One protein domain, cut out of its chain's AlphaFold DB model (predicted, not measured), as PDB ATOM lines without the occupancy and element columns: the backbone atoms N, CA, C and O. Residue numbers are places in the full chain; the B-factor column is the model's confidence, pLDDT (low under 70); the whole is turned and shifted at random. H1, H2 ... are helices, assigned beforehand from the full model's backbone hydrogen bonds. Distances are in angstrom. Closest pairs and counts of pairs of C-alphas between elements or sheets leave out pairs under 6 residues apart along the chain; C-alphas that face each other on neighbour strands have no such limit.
ATOM      1  N   GLU A 141      16.360  24.612  38.537       90.88
ATOM      2  CA  GLU A 141      17.689  24.950  39.063       90.88
ATOM      3  C   GLU A 141      18.319  23.737  39.776       90.88
ATOM      4  O   GLU A 141      19.484  23.436  39.525       90.88
ATOM      5  N   SER A 142      17.555  22.977  40.571       91.00
ATOM      6  CA  SER A 142      18.029  21.739  41.216       91.00
ATOM      7  C   SER A 142      18.442  20.671  40.207       91.00
ATOM      8  O   SER A 142      19.548  20.131  40.296       91.00
ATOM      9  N   ASN A 143      17.622  20.442  39.180       93.62
ATOM     10  CA  ASN A 143      17.952  19.514  38.099       93.62
ATOM     11  C   ASN A 143      19.220  19.938  37.340       93.62
ATOM     12  O   ASN A 143      20.079  19.103  37.066       93.62
ATOM     13  N   LEU A 144      19.380  21.232  37.033       95.19
ATOM     14  CA  LEU A 144      20.600  21.744  36.404       95.19
ATOM     15  C   LEU A 144      21.831  21.506  37.293       95.19
ATOM     16  O   LEU A 144      22.874  21.089  36.790       95.19
ATOM     17  N   THR A 145      21.725  21.725  38.605       94.75
ATOM     18  CA  THR A 145      22.825  21.467  39.547       94.75
ATOM     19  C   THR A 145      23.204  19.987  39.587       94.75
ATOM     20  O   THR A 145      24.394  19.672  39.562       94.75
ATOM     21  N   ALA A 146      22.232  19.070  39.566       94.19
ATOM     22  CA  ALA A 146      22.510  17.637  39.457       94.19
ATOM     23  C   ALA A 146      23.299  17.302  38.175       94.19
ATOM     24  O   ALA A 146      24.270  16.547  38.223       94.19
ATOM     25  N   VAL A 147      22.971  17.931  37.038       96.81
ATOM     26  CA  VAL A 147      23.746  17.786  35.790       96.81
ATOM     27  C   VAL A 147      25.182  18.293  35.959       96.81
ATOM     28  O   VAL A 147      26.127  17.625  35.540       96.81
ATOM     29  N   ILE A 148      25.372  19.452  36.600       96.75
ATOM     30  CA  ILE A 148      26.704  20.028  36.863       96.75
ATOM     31  C   ILE A 148      27.524  19.129  37.796       96.75
ATOM     32  O   ILE A 148      28.738  19.017  37.613       96.75
ATOM     33  N   SER A 149      26.881  18.473  38.763       95.19
ATOM     34  CA  SER A 149      27.522  17.498  39.653       95.19
ATOM     35  C   SER A 149      28.091  16.329  38.851       95.19
ATOM     36  O   SER A 149      29.292  16.060  38.911       95.19
ATOM     37  N   GLN A 150      27.273  15.727  37.979       96.75
ATOM     38  CA  GLN A 150      27.710  14.630  37.109       96.75
ATOM     39  C   GLN A 150      28.832  15.052  36.150       96.75
ATOM     40  O   GLN A 150      29.800  14.318  35.966       96.75
ATOM     41  N   LEU A 151      28.760  16.260  35.582       96.94
ATOM     42  CA  LEU A 151      29.834  16.812  34.750       96.94
ATOM     43  C   LEU A 151      31.127  17.030  35.546       96.94
ATOM     44  O   LEU A 151      32.211  16.703  35.065       96.94
ATOM     45  N   SER A 152      31.024  17.527  36.779       95.88
ATOM     46  CA  SER A 152      32.183  17.751  37.653       95.88
ATOM     47  C   SER A 152      32.859  16.430  38.030       95.88
ATOM     48  O   SER A 152      34.086  16.340  37.985       95.88
ATOM     49  N   LYS A 153      32.071  15.374  38.273       95.19
ATOM     50  CA  LYS A 153      32.557  13.999  38.475       95.19
ATOM     51  C   LYS A 153      33.330  13.453  37.270       95.19
ATOM     52  O   LYS A 153      34.302  12.717  37.432       95.19
ATOM     53  N   LEU A 154      32.940  13.840  36.052       95.81
ATOM     54  CA  LEU A 154      33.670  13.528  34.813       95.81
ATOM     55  C   LEU A 154      34.896  14.437  34.580       95.81
ATOM     56  O   LEU A 154      35.596  14.284  33.580       95.81
ATOM     57  N   GLY A 155      35.178  15.374  35.490       93.94
ATOM     58  CA  GLY A 155      36.281  16.333  35.398       93.94
ATOM     59  C   GLY A 155      35.954  17.606  34.607       93.94
ATOM     60  O   GLY A 155      36.829  18.455  34.423       93.94
ATOM     61  N   GLU A 156      34.711  17.787  34.155       94.50
ATOM     62  CA  GLU A 156      34.267  18.948  33.378       94.50
ATOM     63  C   GLU A 156      33.870  20.138  34.267       94.50
ATOM     64  O   GLU A 156      32.734  20.610  34.280       94.50
ATOM     65  N   ASN A 157      34.846  20.701  34.978       92.25
ATOM     66  CA  ASN A 157      34.632  21.809  35.921       92.25
ATOM     67  C   ASN A 157      34.516  23.199  35.263       92.25
ATOM     68  O   ASN A 157      34.701  24.216  35.924       92.25
ATOM     69  N   LYS A 158      34.221  23.256  33.959       91.88
ATOM     70  CA  LYS A 158      34.109  24.507  33.181       91.88
ATOM     71  C   LYS A 158      32.799  25.266  33.427       91.88
ATOM     72  O   LYS A 158      32.671  26.406  32.995       91.88
ATOM     73  N   TYR A 159      31.826  24.622  34.068       91.56
ATOM     74  CA  TYR A 159      30.515  25.192  34.360       91.56
ATOM     75  C   TYR A 159      30.498  25.854  35.734       91.56
ATOM     76  O   TYR A 159      31.018  25.296  36.706       91.56
ATOM     77  N   ASP A 160      29.876  27.023  35.823       90.25
ATOM     78  CA  ASP A 160      29.729  27.736  37.087       90.25
ATOM     79  C   ASP A 160      28.814  26.972  38.046       90.25
ATOM     80  O   ASP A 160      27.816  26.375  37.639       90.25
ATOM     81  N   ILE A 161      29.156  27.011  39.333       88.44
ATOM     82  CA  ILE A 161      28.296  26.485  40.390       88.44
ATOM     83  C   ILE A 161      27.161  27.496  40.612       88.44
ATOM     84  O   ILE A 161      27.449  28.675  40.847       88.44
ATOM     85  N   PRO A 162      25.884  27.080  40.555       87.50
ATOM     86  CA  PRO A 162      24.767  27.960  40.868       87.50
ATOM     87  C   PRO A 162      24.889  28.564  42.272       87.50
ATOM     88  O   PRO A 162      25.355  27.922  43.210       87.50
ATOM     89  N   THR A 163      24.476  29.822  42.428       86.50
ATOM     90  CA  THR A 163      24.497  30.500  43.732       86.50
ATOM     91  C   THR A 163      23.254  30.142  44.537       86.50
ATOM     92  O   THR A 163      22.141  30.257  44.028       86.50
ATOM     93  N   VAL A 164      23.447  29.774  45.806       83.00
ATOM     94  CA  VAL A 164      22.357  29.558  46.766       83.00
ATOM     95  C   VAL A 164      21.643  30.879  47.065       83.00
ATOM     96  O   VAL A 164      22.271  31.882  47.405       83.00
ATOM     97  N   LYS A 165      20.317  30.875  46.946       84.31
ATOM     98  CA  LYS A 165      19.393  31.973  47.252       84.31
ATOM     99  C   LYS A 165      18.503  31.579  48.434       84.31
ATOM    100  O   LYS A 165      18.342  30.405  48.745       84.31
ATOM    101  N   GLN A 166      17.859  32.573  49.045       75.44
ATOM    102  CA  GLN A 166      17.046  32.408  50.259       75.44
ATOM    103  C   GLN A 166      15.893  31.392  50.134       75.44
ATOM    104  O   GLN A 166      15.499  30.812  51.136       75.44
ATOM    105  N   HIS A 167      15.349  31.184  48.932       76.56
ATOM    106  CA  HIS A 167      14.208  30.292  48.690       76.56
ATOM    107  C   HIS A 167      14.591  28.990  47.977       76.56
ATOM    108  O   HIS A 167      13.716  28.318  47.434       76.56
ATOM    109  N   ASN A 168      15.885  28.663  47.895       83.81
ATOM    110  CA  ASN A 168      16.290  27.371  47.356       83.81
ATOM    111  C   ASN A 168      16.029  26.258  48.375       83.81
ATOM    112  O   ASN A 168      16.118  26.475  49.580       83.81
ATOM    113  N   THR A 169      15.714  25.072  47.864       88.00
ATOM    114  CA  THR A 169      15.386  23.901  48.675       88.00
ATOM    115  C   THR A 169      16.649  23.242  49.242       88.00
ATOM    116  O   THR A 169      17.769  23.520  48.791       88.00
ATOM    117  N   TYR A 170      16.496  22.354  50.225       90.56
ATOM    118  CA  TYR A 170      17.638  21.646  50.805       90.56
ATOM    119  C   TYR A 170      18.294  20.688  49.795       90.56
ATOM    120  O   TYR A 170      19.513  20.531  49.809       90.56
ATOM    121  N   GLU A 171      17.533  20.125  48.854       90.12
ATOM    122  CA  GLU A 171      18.034  19.295  47.752       90.12
ATOM    123  C   GLU A 171      18.910  20.110  46.796       90.12
ATOM    124  O   GLU A 171      19.925  19.621  46.297       90.12
ATOM    125  N   PHE A 172      18.565  21.381  46.565       90.25
ATOM    126  CA  PHE A 172      19.406  22.279  45.777       90.25
ATOM    127  C   PHE A 172      20.763  22.512  46.456       90.25
ATOM    128  O   PHE A 172      21.804  22.434  45.799       90.25
ATOM    129  N   MET A 173      20.765  22.756  47.771       93.06
ATOM    130  CA  MET A 173      21.994  22.900  48.562       93.06
ATOM    131  C   MET A 173      22.819  21.606  48.565       93.06
ATOM    132  O   MET A 173      24.027  21.654  48.333       93.06
ATOM    133  N   TYR A 174      22.167  20.456  48.751       93.38
ATOM    134  CA  TYR A 174      22.794  19.138  48.676       93.38
ATOM    135  C   TYR A 174      23.486  18.914  47.324       93.38
ATOM    136  O   TYR A 174      24.670  18.585  47.278       93.38
ATOM    137  N   ASN A 175      22.800  19.196  46.212       94.19
ATOM    138  CA  ASN A 175      23.373  19.046  44.875       94.19
ATOM    139  C   ASN A 175      24.598  19.951  44.662       94.19
ATOM    140  O   ASN A 175      25.577  19.525  44.048       94.19
ATOM    141  N   ILE A 176      24.589  21.183  45.189       95.19
ATOM    142  CA  ILE A 176      25.769  22.060  45.147       95.19
ATOM    143  C   ILE A 176      26.909  21.468  45.982       95.19
ATOM    144  O   ILE A 176      28.062  21.500  45.545       95.19
ATOM    145  N   ALA A 177      26.616  20.907  47.155       95.56
ATOM    146  CA  ALA A 177      27.633  20.256  47.968       95.56
ATOM    147  C   ALA A 177      28.279  19.078  47.223       95.56
ATOM    148  O   ALA A 177      29.503  18.962  47.237       95.56
ATOM    149  N   CYS A 178      27.504  18.280  46.478       95.25
ATOM    150  CA  CYS A 178      28.058  17.244  45.602       95.25
ATOM    151  C   CYS A 178      29.018  17.826  44.553       95.25
ATOM    152  O   CYS A 178      30.127  17.319  44.394       95.25
ATOM    153  N   VAL A 179      28.658  18.938  43.895       96.06
ATOM    154  CA  VAL A 179      29.561  19.632  42.953       96.06
ATOM    155  C   VAL A 179      30.870  20.040  43.641       96.06
ATOM    156  O   VAL A 179      31.951  19.847  43.084       96.06
ATOM    157  N   LEU A 180      30.788  20.596  44.852       96.00
ATOM    158  CA  LEU A 180      31.952  21.023  45.634       96.00
ATOM    159  C   LEU A 180      32.841  19.837  46.040       96.00
ATOM    160  O   LEU A 180      34.066  19.951  45.974       96.00
ATOM    161  N   ILE A 181      32.250  18.689  46.392       95.62
ATOM    162  CA  ILE A 181      32.981  17.446  46.690       95.62
ATOM    163  C   ILE A 181      33.779  16.989  45.469       95.62
ATOM    164  O   ILE A 181      34.990  16.778  45.578       95.62
ATOM    165  N   GLU A 182      33.139  16.906  44.299       95.62
ATOM    166  CA  GLU A 182      33.801  16.494  43.053       95.62
ATOM    167  C   GLU A 182      34.930  17.466  42.656       95.62
ATOM    168  O   GLU A 182      35.962  17.071  42.106       95.62
ATOM    169  N   ARG A 183      34.793  18.746  43.024       94.75
ATOM    170  CA  ARG A 183      35.816  19.791  42.839       94.75
ATOM    171  C   ARG A 183      36.864  19.861  43.950       94.75
ATOM    172  O   ARG A 183      37.772  20.686  43.868       94.75
ATOM    173  N   ARG A 184      36.798  18.971  44.945       95.06
ATOM    174  CA  ARG A 184      37.691  18.909  46.119       95.06
ATOM    175  C   ARG A 184      37.631  20.140  47.033       95.06
ATOM    176  O   ARG A 184      38.550  20.370  47.817       95.06
ATOM    177  N   GLU A 185      36.541  20.900  46.996       95.81
ATOM    178  CA  GLU A 185      36.265  22.022  47.902       95.81
ATOM    179  C   GLU A 185      35.560  21.527  49.180       95.81
ATOM    180  O   GLU A 185      34.460  21.960  49.523       95.81
ATOM    181  N   ILE A 186      36.199  20.583  49.880       96.25
ATOM    182  CA  ILE A 186      35.574  19.764  50.935       96.25
ATOM    183  C   ILE A 186      35.046  20.593  52.111       96.25
ATOM    184  O   ILE A 186      33.951  20.333  52.595       96.25
ATOM    185  N   GLU A 187      35.782  21.617  52.550       96.69
ATOM    186  CA  GLU A 187      35.348  22.473  53.666       96.69
ATOM    187  C   GLU A 187      34.048  23.224  53.339       96.69
ATOM    188  O   GLU A 187      33.144  23.290  54.168       96.69
ATOM    189  N   LYS A 188      33.924  23.737  52.108       95.62
ATOM    190  CA  LYS A 188      32.703  24.417  51.653       95.62
ATOM    191  C   LYS A 188      31.551  23.438  51.472       95.62
ATOM    192  O   LYS A 188      30.415  23.784  51.774       95.62
ATOM    193  N   ALA A 189      31.839  22.236  50.971       96.12
ATOM    194  CA  ALA A 189      30.835  21.191  50.851       96.12
ATOM    195  C   ALA A 189      30.253  20.829  52.222       96.12
ATOM    196  O   ALA A 189      29.037  20.781  52.358       96.12
ATOM    197  N   GLN A 190      31.102  20.646  53.241       96.31
ATOM    198  CA  GLN A 190      30.657  20.319  54.596       96.31
ATOM    199  C   GLN A 190      29.759  21.412  55.190       96.31
ATOM    200  O   GLN A 190      28.683  21.099  55.691       96.31
ATOM    201  N   ASP A 191      30.164  22.684  55.100       95.12
ATOM    202  CA  ASP A 191      29.346  23.801  55.595       95.12
ATOM    203  C   ASP A 191      27.971  23.838  54.910       95.12
ATOM    204  O   ASP A 191      26.945  24.071  55.550       95.12
ATOM    205  N   LEU A 192      27.930  23.540  53.609       95.06
ATOM    206  CA  LEU A 192      26.684  23.521  52.860       95.06
ATOM    207  C   LEU A 192      25.807  22.299  53.173       95.06
ATOM    208  O   LEU A 192      24.590  22.447  53.237       95.06
ATOM    209  N   LEU A 193      26.390  21.121  53.416       95.94
ATOM    210  CA  LEU A 193      25.648  19.942  53.883       95.94
ATOM    211  C   LEU A 193      25.045  20.176  55.270       95.94
ATOM    212  O   LEU A 193      23.892  19.819  55.504       95.94
ATOM    213  N   ASP A 194      25.769  20.845  56.168       95.06
ATOM    214  CA  ASP A 194      25.250  21.213  57.487       95.06
ATOM    215  C   ASP A 194      24.064  22.189  57.375       95.06
ATOM    216  O   ASP A 194      23.104  22.102  58.148       95.06
ATOM    217  N   GLN A 195      24.108  23.120  56.415       93.94
ATOM    218  CA  GLN A 195      22.986  24.013  56.101       93.94
ATOM    219  C   GLN A 195      21.804  23.247  55.490       93.94
ATOM    220  O   GLN A 195      20.673  23.419  55.951       93.94
ATOM    221  N   ALA A 196      22.063  22.364  54.521       94.38
ATOM    222  CA  ALA A 196      21.048  21.530  53.882       94.38
ATOM    223  C   ALA A 196      20.334  20.637  54.907       94.38
ATOM    224  O   ALA A 196      19.109  20.599  54.933       94.38
ATOM    225  N   ALA A 197      21.074  19.994  55.815       94.81
ATOM    226  CA  ALA A 197      20.513  19.150  56.866       94.81
ATOM    227  C   ALA A 197      19.609  19.939  57.829       94.81
ATOM    228  O   ALA A 197      18.542  19.462  58.211       94.81
ATOM    229  N   LYS A 198      20.000  21.161  58.212       94.12
ATOM    230  CA  LYS A 198      19.148  22.030  59.045       94.12
ATOM    231  C   LYS A 198      17.869  22.421  58.307       94.12
ATOM    232  O   LYS A 198      16.797  22.334  58.893       94.12
ATOM    233  N   SER A 199      17.990  22.816  57.039       93.00
ATOM    234  CA  SER A 199      16.841  23.202  56.218       93.00
ATOM    235  C   SER A 199      15.890  22.029  55.977       93.00
ATOM    236  O   SER A 199      14.693  22.209  56.135       93.00
ATOM    237  N   CYS A 200      16.412  20.842  55.653       94.00
ATOM    238  CA  CYS A 200      15.641  19.610  55.470       94.00
ATOM    239  C   CYS A 200      14.799  19.302  56.710       94.00
ATOM    240  O   CYS A 200      13.581  19.176  56.618       94.00
ATOM    241  N   LYS A 201      15.435  19.301  57.890       93.75
ATOM    242  CA  LYS A 201      14.732  19.081  59.152       93.75
ATOM    243  C   LYS A 201      13.607  20.098  59.372       93.75
ATOM    244  O   LYS A 201      12.491  19.691  59.659       93.75
ATOM    245  N   SER A 202      13.885  21.396  59.224       93.38
ATOM    246  CA  SER A 202      12.866  22.435  59.432       93.38
ATOM    247  C   SER A 202      11.707  22.336  58.437       93.38
ATOM    248  O   SER A 202      10.563  22.480  58.846       93.38
ATOM    249  N   THR A 203      11.983  22.051  57.161       92.00
ATOM    250  CA  THR A 203      10.939  21.867  56.140       92.00
ATOM    251  C   THR A 203      10.040  20.675  56.465       92.00
ATOM    252  O   THR A 203       8.825  20.818  56.467       92.00
ATOM    253  N   LEU A 204      10.617  19.524  56.808       92.44
ATOM    254  CA  LEU A 204       9.841  18.322  57.125       92.44
ATOM    255  C   LEU A 204       9.052  18.456  58.442       92.44
ATOM    256  O   LEU A 204       7.934  17.958  58.539       92.44
ATOM    257  N   GLU A 205       9.584  19.172  59.439       92.88
ATOM    258  CA  GLU A 205       8.839  19.520  60.660       92.88
ATOM    259  C   GLU A 205       7.624  20.419  60.356       92.88
ATOM    260  O   GLU A 205       6.557  20.227  60.942       92.88
ATOM    261  N   GLU A 206       7.761  21.385  59.440       93.38
ATOM    262  CA  GLU A 206       6.657  22.242  58.977       93.38
ATOM    263  C   GLU A 206       5.592  21.460  58.187       93.38
ATOM    264  O   GLU A 206       4.414  21.814  58.234       93.38
ATOM    265  N   GLU A 207       5.993  20.387  57.502       92.69
ATOM    266  CA  GLU A 207       5.112  19.470  56.765       92.69
ATOM    267  C   GLU A 207       4.490  18.371  57.649       92.69
ATOM    268  O   GLU A 207       3.808  17.483  57.141       92.69
ATOM    269  N   GLU A 208       4.687  18.441  58.972       94.00
ATOM    270  CA  GLU A 208       4.206  17.455  59.952       94.00
ATOM    271  C   GLU A 208       4.698  16.019  59.674       94.00
ATOM    272  O   GLU A 208       4.046  15.042  60.059       94.00
ATOM    273  N   ALA A 209       5.866  15.885  59.036       92.38
ATOM    274  CA  ALA A 209       6.511  14.598  58.822       92.38
ATOM    275  C   ALA A 209       6.891  13.945  60.160       92.38
ATOM    276  O   ALA A 209       7.177  14.595  61.171       92.38
ATOM    277  N   THR A 210       6.905  12.619  60.172       94.38
ATOM    278  CA  THR A 210       7.308  11.830  61.332       94.38
ATOM    279  C   THR A 210       8.818  11.916  61.572       94.38
ATOM    280  O   THR A 210       9.608  12.148  60.661       94.38
ATOM    281  N   GLU A 211       9.253  11.662  62.811       92.12
ATOM    282  CA  GLU A 211      10.689  11.620  63.135       92.12
ATOM    283  C   GLU A 211      11.436  10.544  62.321       92.12
ATOM    284  O   GLU A 211      12.620  10.698  62.033       92.12
ATOM    285  N   GLU A 212      10.748   9.463  61.939       92.44
ATOM    286  CA  GLU A 212      11.302   8.413  61.080       92.44
ATOM    287  C   GLU A 212      11.574   8.945  59.666       92.44
ATOM    288  O   GLU A 212      12.706   8.841  59.201       92.44
ATOM    289  N   GLU A 213      10.601   9.619  59.042       90.56
ATOM    290  CA  GLU A 213      10.755  10.258  57.723       90.56
ATOM    291  C   GLU A 213      11.860  11.328  57.734       90.56
ATOM    292  O   GLU A 213      12.723  11.350  56.856       90.56
ATOM    293  N   ILE A 214      11.907  12.169  58.777       91.19
ATOM    294  CA  ILE A 214      12.973  13.168  58.949       91.19
ATOM    295  C   ILE A 214      14.345  12.488  59.022       91.19
ATOM    296  O   ILE A 214      15.313  12.944  58.409       91.19
ATOM    297  N   GLN A 215      14.463  11.407  59.793       91.00
ATOM    298  CA  GLN A 215      15.738  10.724  59.971       91.00
ATOM    299  C   GLN A 215      16.186   9.988  58.700       91.00
ATOM    300  O   GLN A 215      17.391   9.949  58.424       91.00
ATOM    301  N   GLU A 216      15.256   9.432  57.926       91.12
ATOM    302  CA  GLU A 216      15.542   8.831  56.620       91.12
ATOM    303  C   GLU A 216      16.125   9.866  55.650       91.12
ATOM    304  O   GLU A 216      17.237   9.670  55.150       91.12
ATOM    305  N   GLU A 217      15.461  11.012  55.477       89.25
ATOM    306  CA  GLU A 217      15.924  12.085  54.586       89.25
ATOM    307  C   GLU A 217      17.273  12.674  55.030       89.25
ATOM    308  O   GLU A 217      18.201  12.849  54.235       89.25
ATOM    309  N   LEU A 218      17.463  12.899  56.336       89.94
ATOM    310  CA  LEU A 218      18.737  13.397  56.866       89.94
ATOM    311  C   LEU A 218      19.906  12.426  56.666       89.94
ATOM    312  O   LEU A 218      21.057  12.867  56.636       89.94
ATOM    313  N   THR A 219      19.635  11.124  56.554       90.00
ATOM    314  CA  THR A 219      20.671  10.112  56.307       90.00
ATOM    315  C   THR A 219      21.224  10.214  54.884       90.00
ATOM    316  O   THR A 219      22.385   9.888  54.665       90.00
ATOM    317  N   ALA A 220      20.441  10.708  53.920       82.69
ATOM    318  CA  ALA A 220      20.919  10.942  52.557       82.69
ATOM    319  C   ALA A 220      21.847  12.170  52.439       82.69
ATOM    320  O   ALA A 220      22.641  12.253  51.497       82.69
ATOM    321  N   ILE A 221      21.751  13.115  53.385       86.75
ATOM    322  CA  ILE A 221      22.497  14.386  53.388       86.75
ATOM    323  C   ILE A 221      23.829  14.287  54.152       86.75
ATOM    324  O   ILE A 221      24.787  14.969  53.786       86.75
ATOM    325  N   LYS A 222      23.889  13.489  55.221       76.44
ATOM    326  CA  LYS A 222      25.053  13.375  56.122       76.44
ATOM    327  C   LYS A 222      26.035  12.291  55.692       76.44
ATOM    328  O   LYS A 222      27.251  12.536  55.854       76.44
TER     329      LYS A 222
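What this domain is: This is residues 141 to 222 of the 222 residues of a protein of Schizaphis graminum (UniProt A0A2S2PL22). One long helix, H3, runs along most of the length of an elongated helical body, with H2 side by side with its earlier part and H4 folded back beside its later part. H1 lies on the side of H2 away from H3, so that H1, H2 and H3 make a row of helices, and a long loop, residues 154 to 169, returns from the end of H1 to the beginning of H2. The printed part has 82 residues with four named helices, in the order H1, H2, H3, H4, and no named strand; the class is all helix. The whole is compact, with a radius of gyration of the C-alphas of 13.1 A, and the C-alphas span 41 by 21 by 18 A.

Where its parts are: The longest helix is H3, residues 186 to 206, 30.1 A from its first C-alpha at (35.574, 19.764, 50.935) to its last at (6.657, 22.242, 58.977). Before it comes H2, residues 170 to 182, 18.7 A long. H4, residues 211 to 221, is 15.6 A long and ends at C-alpha 221 at (22.497, 14.386, 53.388). H1, residues 141 to 153, is 18.5 A long and begins at C-alpha 141 at (17.689, 24.950, 39.063).

How they stand to each other: H3 and H2 touch and form a helical hairpin, at a shallow tilt of 16 degrees, opposite ways; their closest C-alphas, those of Ala 177 and Ala 189, are 4.4 A apart. H3 and H4 also touch and form a helical hairpin, at a shallow tilt of 21 degrees, opposite ways; their closest C-alphas are those of Ala 197 and Leu 218, at 6.0 A. H2 and H4 are close but not clearly touching, and their closest C-alphas, those of Tyr 174 and Ile 221, are 6.7 A apart. H1 touches H2 at a shallow tilt of 16 degrees, the same way, with the C-alphas of Ser 149 and Val 179 closest at 4.4 A. H1 is apart from H3 and from H4. The three pairs of helices that touch, H1 and H2, H2 and H3, and H3 and H4, are each at a shallow tilt, a mostly aligned packing, one in which the lines of touching helices stand at small angles to each other, here 16, 16 and 21 degrees. In H1, H2 and H3 every O i to N i+4 pair is within hydrogen-bond range, while in H4 5 of 7 are.

The domain as a whole: The two C-alphas farthest apart, those of Lys 158 and Thr 210, are 40.9 A apart. The printed part has no cut and ends at Lys 222, the chain's last residue. The link from H1 to H2 is long, with 16 residues, and the links from H2 to H3 and from H3 to H4 are tight, with 3 and 4 residues. The mean pLDDT of the printed part is 92.3, and no printed residue is under 70.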